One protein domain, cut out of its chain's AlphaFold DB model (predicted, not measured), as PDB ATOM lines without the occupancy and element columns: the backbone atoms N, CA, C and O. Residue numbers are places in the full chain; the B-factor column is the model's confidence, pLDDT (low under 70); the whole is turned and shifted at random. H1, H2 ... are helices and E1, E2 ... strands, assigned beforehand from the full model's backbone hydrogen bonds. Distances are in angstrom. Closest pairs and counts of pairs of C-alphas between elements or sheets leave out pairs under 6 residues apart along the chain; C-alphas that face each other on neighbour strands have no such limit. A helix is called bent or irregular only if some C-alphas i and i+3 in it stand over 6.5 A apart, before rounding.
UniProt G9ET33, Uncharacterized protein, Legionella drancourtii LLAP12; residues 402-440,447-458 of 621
ATOM      1  N   ILE A 402     122.522  98.646  12.817       94.00
ATOM      2  CA  ILE A 402     123.529  99.700  12.740       94.00
ATOM      3  C   ILE A 402     124.681  99.343  13.668       94.00
ATOM      4  O   ILE A 402     124.493  98.651  14.672       94.00
ATOM      5  N   LEU A 403     125.882  99.796  13.318       94.62
ATOM      6  CA  LEU A 403     127.083  99.570  14.110       94.62
ATOM      7  C   LEU A 403     127.398 100.835  14.909       94.62
ATOM      8  O   LEU A 403     127.641 101.891  14.323       94.62
ATOM      9  N   LEU A 404     127.372 100.723  16.236       95.44
ATOM     10  CA  LEU A 404     127.644 101.823  17.158       95.44
ATOM     11  C   LEU A 404     128.733 101.439  18.163       95.44
ATOM     12  O   LEU A 404     128.901 100.265  18.498       95.44
ATOM     13  N   LYS A 405     129.440 102.435  18.691       94.56
ATOM     14  CA  LYS A 405     130.353 102.309  19.834       94.56
ATOM     15  C   LYS A 405     130.043 103.390  20.855       94.56
ATOM     16  O   LYS A 405     129.572 104.467  20.495       94.56
ATOM     17  N   ARG A 406     130.316 103.111  22.126       93.88
ATOM     18  CA  ARG A 406     130.186 104.118  23.178       93.88
ATOM     19  C   ARG A 406     131.235 105.207  22.965       93.88
ATOM     20  O   ARG A 406     132.389 104.885  22.673       93.88
ATOM     21  N   ASP A 407     130.837 106.463  23.115       93.00
ATOM     22  CA  ASP A 407     131.766 107.588  23.097       93.00
ATOM     23  C   ASP A 407     132.706 107.491  24.314       93.00
ATOM     24  O   ASP A 407     132.228 107.544  25.452       93.00
ATOM     25  N   PRO A 408     134.028 107.321  24.119       89.56
ATOM     26  CA  PRO A 408     134.969 107.225  25.229       89.56
ATOM     27  C   PRO A 408     135.147 108.550  25.986       89.56
ATOM     28  O   PRO A 408     135.681 108.534  27.093       89.56
ATOM     29  N   HIS A 409     134.731 109.679  25.405       90.88
ATOM     30  CA  HIS A 409     134.874 111.012  25.991       90.88
ATOM     31  C   HIS A 409     133.587 111.531  26.638       90.88
ATOM     32  O   HIS A 409     133.625 112.552  27.324       90.88
ATOM     33  N   SER A 410     132.460 110.841  26.450       86.00
ATOM     34  CA  SER A 410     131.190 111.258  27.033       86.00
ATOM     35  C   SER A 410     131.044 110.773  28.475       86.00
ATOM     36  O   SER A 410     131.241 109.595  28.782       86.00
ATOM     37  N   THR A 411     130.646 111.682  29.365       79.06
ATOM     38  CA  THR A 411     130.209 111.352  30.731       79.06
ATOM     39  C   THR A 411     128.775 110.818  30.762       79.06
ATOM     40  O   THR A 411     128.395 110.147  31.719       79.06
ATOM     41  N   THR A 412     127.997 111.070  29.707       81.25
ATOM     42  CA  THR A 412     126.651 110.526  29.496       81.25
ATOM     43  C   THR A 412     126.694 109.311  28.567       81.25
ATOM     44  O   THR A 412     127.707 109.025  27.920       81.25
ATOM     45  N   GLU A 413     125.602 108.551  28.500       83.31
ATOM     46  CA  GLU A 413     125.489 107.401  27.600       83.31
ATOM     47  C   GLU A 413     125.323 107.854  26.135       83.31
ATOM     48  O   GLU A 413     124.239 107.816  25.566       83.31
ATOM     49  N   THR A 414     126.414 108.305  25.517       90.31
ATOM     50  CA  THR A 414     126.443 108.714  24.105       90.31
ATOM     51  C   THR A 414     127.014 107.593  23.244       90.31
ATOM     52  O   THR A 414     128.040 106.988  23.575       90.31
ATOM     53  N   TRP A 415     126.363 107.335  22.111       94.31
ATOM     54  CA  TRP A 415     126.755 106.318  21.140       94.31
ATOM     55  C   TRP A 415     127.074 106.967  19.791       94.31
ATOM     56  O   TRP A 415     126.326 107.808  19.299       94.31
ATOM     57  N   LEU A 416     128.192 106.566  19.191       94.88
ATOM     58  CA  LEU A 416     128.693 107.082  17.920       94.88
ATOM     59  C   LEU A 416     128.662 105.981  16.853       94.88
ATOM     60  O   LEU A 416     128.842 104.809  17.202       94.88
ATOM     61  N   PRO A 417     128.500 106.325  15.559       94.31
ATOM     62  CA  PRO A 417     128.737 105.387  14.468       94.31
ATOM     63  C   PRO A 417     130.111 104.723  14.598       94.31
ATOM     64  O   PRO A 417     131.100 105.384  14.924       94.31
ATOM     65  N   ALA A 418     130.159 103.417  14.359       92.38
ATOM     66  CA  ALA A 418     131.377 102.627  14.468       92.38
ATOM     67  C   ALA A 418     131.753 101.961  13.141       92.38
ATOM     68  O   ALA A 418     130.902 101.629  12.314       92.38
ATOM     69  N   GLU A 419     133.051 101.738  12.978       88.69
ATOM     70  CA  GLU A 419     133.652 100.892  11.954       88.69
ATOM     71  C   GLU A 419     133.772  99.435  12.434       88.69
ATOM     72  O   GLU A 419     133.694  99.145  13.628       88.69
ATOM     73  N   GLU A 420     133.978  98.492  11.507       82.56
ATOM     74  CA  GLU A 420     133.999  97.043  11.799       82.56
ATOM     75  C   GLU A 420     135.001  96.661  12.910       82.56
ATOM     76  O   GLU A 420     134.727  95.810  13.767       82.56
ATOM     77  N   ASN A 421     136.139  97.353  12.924       84.94
ATOM     78  CA  ASN A 421     137.276  97.057  13.791       84.94
ATOM     79  C   ASN A 421     137.390  98.029  14.973       84.94
ATOM     80  O   ASN A 421     138.355  97.969  15.736       84.94
ATOM     81  N   ASP A 422     136.404  98.913  15.152       87.62
ATOM     82  CA  ASP A 422     136.386  99.824  16.286       87.62
ATOM     83  C   ASP A 422     136.263  99.062  17.610       87.62
ATOM     84  O   ASP A 422     135.433  98.162  17.791       87.62
ATOM     85  N   LYS A 423     137.068  99.468  18.594       84.81
ATOM     86  CA  LYS A 423     136.996  98.911  19.945       84.81
ATOM     87  C   LYS A 423     135.619  99.191  20.550       84.81
ATOM     88  O   LYS A 423     135.194 100.338  20.652       84.81
ATOM     89  N   GLY A 424     134.947  98.133  21.000       86.75
ATOM     90  CA  GLY A 424     133.619  98.233  21.608       86.75
ATOM     91  C   GLY A 424     132.471  98.400  20.608       86.75
ATOM     92  O   GLY A 424     131.353  98.656  21.052       86.75
ATOM     93  N   ALA A 425     132.720  98.234  19.303       91.75
ATOM     94  CA  ALA A 425     131.675  98.225  18.285       91.75
ATOM     95  C   ALA A 425     130.632  97.129  18.557       91.75
ATOM     96  O   ALA A 425     130.967  95.974  18.848       91.75
ATOM     97  N   ARG A 426     129.353  97.496  18.469       92.81
ATOM     98  CA  ARG A 426     128.194  96.639  18.739       92.81
ATOM     99  C   ARG A 426     127.078  96.915  17.744       92.81
ATOM    100  O   ARG A 426     126.918  98.034  17.263       92.81
ATOM    101  N   LEU A 427     126.305  95.873  17.457       93.94
ATOM    102  CA  LEU A 427     125.135  95.958  16.594       93.94
ATOM    103  C   LEU A 427     123.894  96.303  17.412       93.94
ATOM    104  O   LEU A 427     123.621  95.657  18.424       93.94
ATOM    105  N   PHE A 428     123.125  97.264  16.916       94.75
ATOM    106  CA  PHE A 428     121.821  97.656  17.449       94.75
ATOM    107  C   PHE A 428     120.809  97.687  16.310       94.75
ATOM    108  O   PHE A 428     121.199  97.935  15.172       94.75
ATOM    109  N   SER A 429     119.525  97.444  16.582       94.00
ATOM    110  CA  SER A 429     118.501  97.752  15.578       94.00
ATOM    111  C   SER A 429     118.307  99.267  15.535       94.00
ATOM    112  O   SER A 429     118.246  99.918  16.584       94.00
ATOM    113  N   ARG A 430     118.231  99.833  14.329       94.06
ATOM    114  CA  ARG A 430     118.034 101.270  14.140       94.06
ATOM    115  C   ARG A 430     116.739 101.723  14.793       94.06
ATOM    116  O   ARG A 430     116.763 102.689  15.546       94.06
ATOM    117  N   HIS A 431     115.640 101.004  14.572       93.50
ATOM    118  CA  HIS A 431     114.346 101.416  15.119       93.50
ATOM    119  C   HIS A 431     114.324 101.421  16.655       93.50
ATOM    120  O   HIS A 431     113.754 102.329  17.255       93.50
ATOM    121  N   ALA A 432     114.952 100.435  17.307       94.38
ATOM    122  CA  ALA A 432     115.017 100.387  18.766       94.38
ATOM    123  C   ALA A 432     115.944 101.481  19.312       94.38
ATOM    124  O   ALA A 432     115.644 102.088  20.335       94.38
ATOM    125  N   TYR A 433     117.044 101.772  18.613       95.50
ATOM    126  CA  TYR A 433     117.925 102.887  18.957       95.50
ATOM    127  C   TYR A 433     117.215 104.244  18.831       95.50
ATOM    128  O   TYR A 433     117.294 105.073  19.734       95.50
ATOM    129  N   GLU A 434     116.468 104.462  17.751       94.94
ATOM    130  CA  GLU A 434     115.691 105.687  17.549       94.94
ATOM    131  C   GLU A 434     114.591 105.841  18.602       94.94
ATOM    132  O   GLU A 434     114.424 106.932  19.143       94.94
ATOM    133  N   ALA A 435     113.893 104.758  18.964       93.56
ATOM    134  CA  ALA A 435     112.921 104.770  20.057       93.56
ATOM    135  C   ALA A 435     113.574 105.128  21.402       93.56
ATOM    136  O   ALA A 435     113.043 105.948  22.149       93.56
ATOM    137  N   TRP A 436     114.755 104.575  21.681       94.69
ATOM    138  CA  TRP A 436     115.532 104.891  22.877       94.69
ATOM    139  C   TRP A 436     115.964 106.363  22.938       94.69
ATOM    140  O   TRP A 436     115.936 106.974  24.008       94.69
ATOM    141  N   LEU A 437     116.322 106.972  21.803       93.19
ATOM    142  CA  LEU A 437     116.659 108.398  21.742       93.19
ATOM    143  C   LEU A 437     115.482 109.303  22.135       93.19
ATOM    144  O   LEU A 437     115.725 110.378  22.676       93.19
ATOM    145  N   GLN A 438     114.239 108.868  21.901       93.50
ATOM    146  CA  GLN A 438     113.028 109.622  22.245       93.50
ATOM    147  C   GLN A 438     112.573 109.439  23.700       93.50
ATOM    148  O   GLN A 438     111.626 110.103  24.124       93.50
ATOM    149  N   LEU A 439     113.199 108.541  24.471       90.56
ATOM    150  CA  LEU A 439     112.863 108.378  25.885       90.56
ATOM    151  C   LEU A 439     113.279 109.623  26.685       90.56
ATOM    152  O   LEU A 439     114.374 110.149  26.449       90.56
ATOM    153  N   PRO A 440     112.440 110.077  27.637       88.00
ATOM    154  CA  PRO A 440     112.769 111.207  28.494       88.00
ATOM    155  C   PRO A 440     114.035 110.920  29.310       88.00
ATOM    156  O   PRO A 440     114.278 109.792  29.739       88.00
ATOM    157  N   ASP A 447     119.604 101.666  30.016       90.81
ATOM    158  CA  ASP A 447     120.779 101.472  29.156       90.81
ATOM    159  C   ASP A 447     120.368 100.962  27.762       90.81
ATOM    160  O   ASP A 447     119.478 100.107  27.632       90.81
ATOM    161  N   LEU A 448     121.017 101.475  26.710       92.75
ATOM    162  CA  LEU A 448     120.667 101.172  25.320       92.75
ATOM    163  C   LEU A 448     120.721  99.667  25.027       92.75
ATOM    164  O   LEU A 448     119.871  99.139  24.308       92.75
ATOM    165  N   ILE A 449     121.705  98.948  25.578       93.50
ATOM    166  CA  ILE A 449     121.844  97.504  25.355       93.50
ATOM    167  C   ILE A 449     120.643  96.780  25.956       93.50
ATOM    168  O   ILE A 449     120.104  95.865  25.326       93.50
ATOM    169  N   HIS A 450     120.212  97.175  27.155       92.69
ATOM    170  CA  HIS A 450     119.012  96.617  27.769       92.69
ATOM    171  C   HIS A 450     117.758  96.936  26.943       92.69
ATOM    172  O   HIS A 450     117.009  96.016  26.610       92.69
ATOM    173  N   HIS A 451     117.575  98.197  26.541       93.56
ATOM    174  CA  HIS A 451     116.430  98.627  25.739       93.56
ATOM    175  C   HIS A 451     116.343  97.882  24.398       93.56
ATOM    176  O   HIS A 451     115.288  97.366  24.035       93.56
ATOM    177  N   CYS A 452     117.450  97.766  23.660       92.50
ATOM    178  CA  CYS A 452     117.455  97.052  22.386       92.50
ATOM    179  C   CYS A 452     117.213  95.548  22.557       92.50
ATOM    180  O   CYS A 452     116.560  94.951  21.711       92.50
ATOM    181  N   ARG A 453     117.684  94.917  23.640       90.44
ATOM    182  CA  ARG A 453     117.399  93.491  23.897       90.44
ATOM    183  C   ARG A 453     115.911  93.211  24.096       90.44
ATOM    184  O   ARG A 453     115.461  92.126  23.741       90.44
ATOM    185  N   THR A 454     115.172  94.156  24.669       89.31
ATOM    186  CA  THR A 454     113.742  94.005  24.963       89.31
ATOM    187  C   THR A 454     112.844  94.491  23.826       89.31
ATOM    188  O   THR A 454     111.768  93.932  23.633       89.31
ATOM    189  N   ASN A 455     113.287  95.483  23.049       91.38
ATOM    190  CA  ASN A 455     112.449  96.151  22.047       91.38
ATOM    191  C   ASN A 455     112.824  95.851  20.589       91.38
ATOM    192  O   ASN A 455     112.029  96.152  19.702       91.38
ATOM    193  N   ALA A 456     113.991  95.260  20.305       89.50
ATOM    194  CA  ALA A 456     114.353  94.933  18.928       89.50
ATOM    195  C   ALA A 456     113.443  93.829  18.373       89.50
ATOM    196  O   ALA A 456     113.411  92.705  18.880       89.50
ATOM    197  N   GLN A 457     112.739  94.137  17.284       87.56
ATOM    198  CA  GLN A 457     111.879  93.190  16.580       87.56
ATOM    199  C   GLN A 457     112.252  93.113  15.101       87.56
ATOM    200  O   GLN A 457     112.711  94.078  14.497       87.56
ATOM    201  N   SER A 458     112.067  91.943  14.487       88.88
ATOM    202  CA  SER A 458     112.255  91.821  13.040       88.88
ATOM    203  C   SER A 458     111.186  92.629  12.307       88.88
ATOM    204  O   SER A 458     109.995  92.387  12.491       88.88
TER     205      SER A 458
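This is residues 402 to 440 and 447 to 458 of the 621 residues of an uncharacterized protein of Legionella drancourtii LLAP12 (UniProt G9ET33). A small three-stranded antiparallel sheet, with two loops on its E1 and E2 side, has a pair of short helices at the end of its edge strand E3. H1 follows E3 with no residue between them but turns off sharply from its direction, and H2, beyond the cut, packs on H1 at a steep tilt of 62 degrees, the two helices forming the other half of the body. The printed part has 51 residues, with three named strands followed by two named helices in the order E1, E2, E3, H1, H2; the sheet's order is E2, E1, E3. The class is mixed, helices and strands. The whole is compact, with a radius of gyration of the C-alphas of 10.9 A, and the C-alphas span 26 by 25 by 14 A along their three main axes.

The inner strand of the sheet, E1, holds residues 402 to 406 and is 13.1 A long from first to last C-alpha; it begins with C-alpha 402 at (123.529, 99.700, 12.740). The edge strand E2 holds residues 415 to 417 and is 7.0 A long. The other edge strand, E3, holds residues 426 to 429 and is 10.3 A long, ending with C-alpha 429 at (118.501, 97.752, 15.578). H1 holds residues 430 to 437 and is 10.5 A long. H2 holds residues 448 to 455 and is 10.2 A long, ending with C-alpha 455 at (112.449, 96.151, 22.047). Neither helix is bent or irregular.

In the sheet the pairing of E1 is staggered: E1 pairs with E3 over its residues 402 to 404 and with E2 over its residues 404 to 406. E1 and E2 form a hairpin and are antiparallel, with 132 degrees between their N-to-C directions. The C-alphas of residues 417 and 404 face each other at 4.6 A; N 405 and O 416 are within hydrogen-bond range at 2.9 A, and N 416 and O 405 at 2.8 A. E1 and E3 are antiparallel too, at 129 degrees. The C-alphas of residues 403 and 427 face each other at 4.8 A, and N 402 and O 428 are within hydrogen-bond range at 2.8 A, as are N 426 and O 404 at 2.8 A. E2 and E3 are apart. H1 is on the sheet but only grazes it, with its residues 430 to 433; the closest C-alphas of E1 and H1 are those of Ile 402 and Arg 430, 5.9 A apart. H2 is also on the sheet and only grazes it, with its residues 448 to 455; the closest C-alphas of E3 and H2 are those of Phe 428 and Cys 452, 6.6 A apart. H1 and H2 touch, and their closest C-alphas are those of Ala 432 and Cys 452, 5.5 A apart. The two helices run opposite ways at a steep tilt of 62 degrees, 9.3 A from centre to centre. In H1 and H2 every O i to N i+4 pair is within hydrogen-bond range.

The two C-alphas farthest apart are those of His 409 and Ser 458, at 32.4 A, while the first and last printed C-alphas, those of Ile 402 and Ser 458, are 13.8 A apart. Residues 441 to 446 are cut out and not printed, in the link from H1 to H2, and the gap from C-alpha 440 to C-alpha 447 is 12.6 A. Of the links that are printed whole, E3 to H1 is tight, with 0 residues between them, and E1 to E2 and E2 to E3 are short, with 8 residues each. The mean pLDDT of the printed part is 91.0, and no printed residue is under 70.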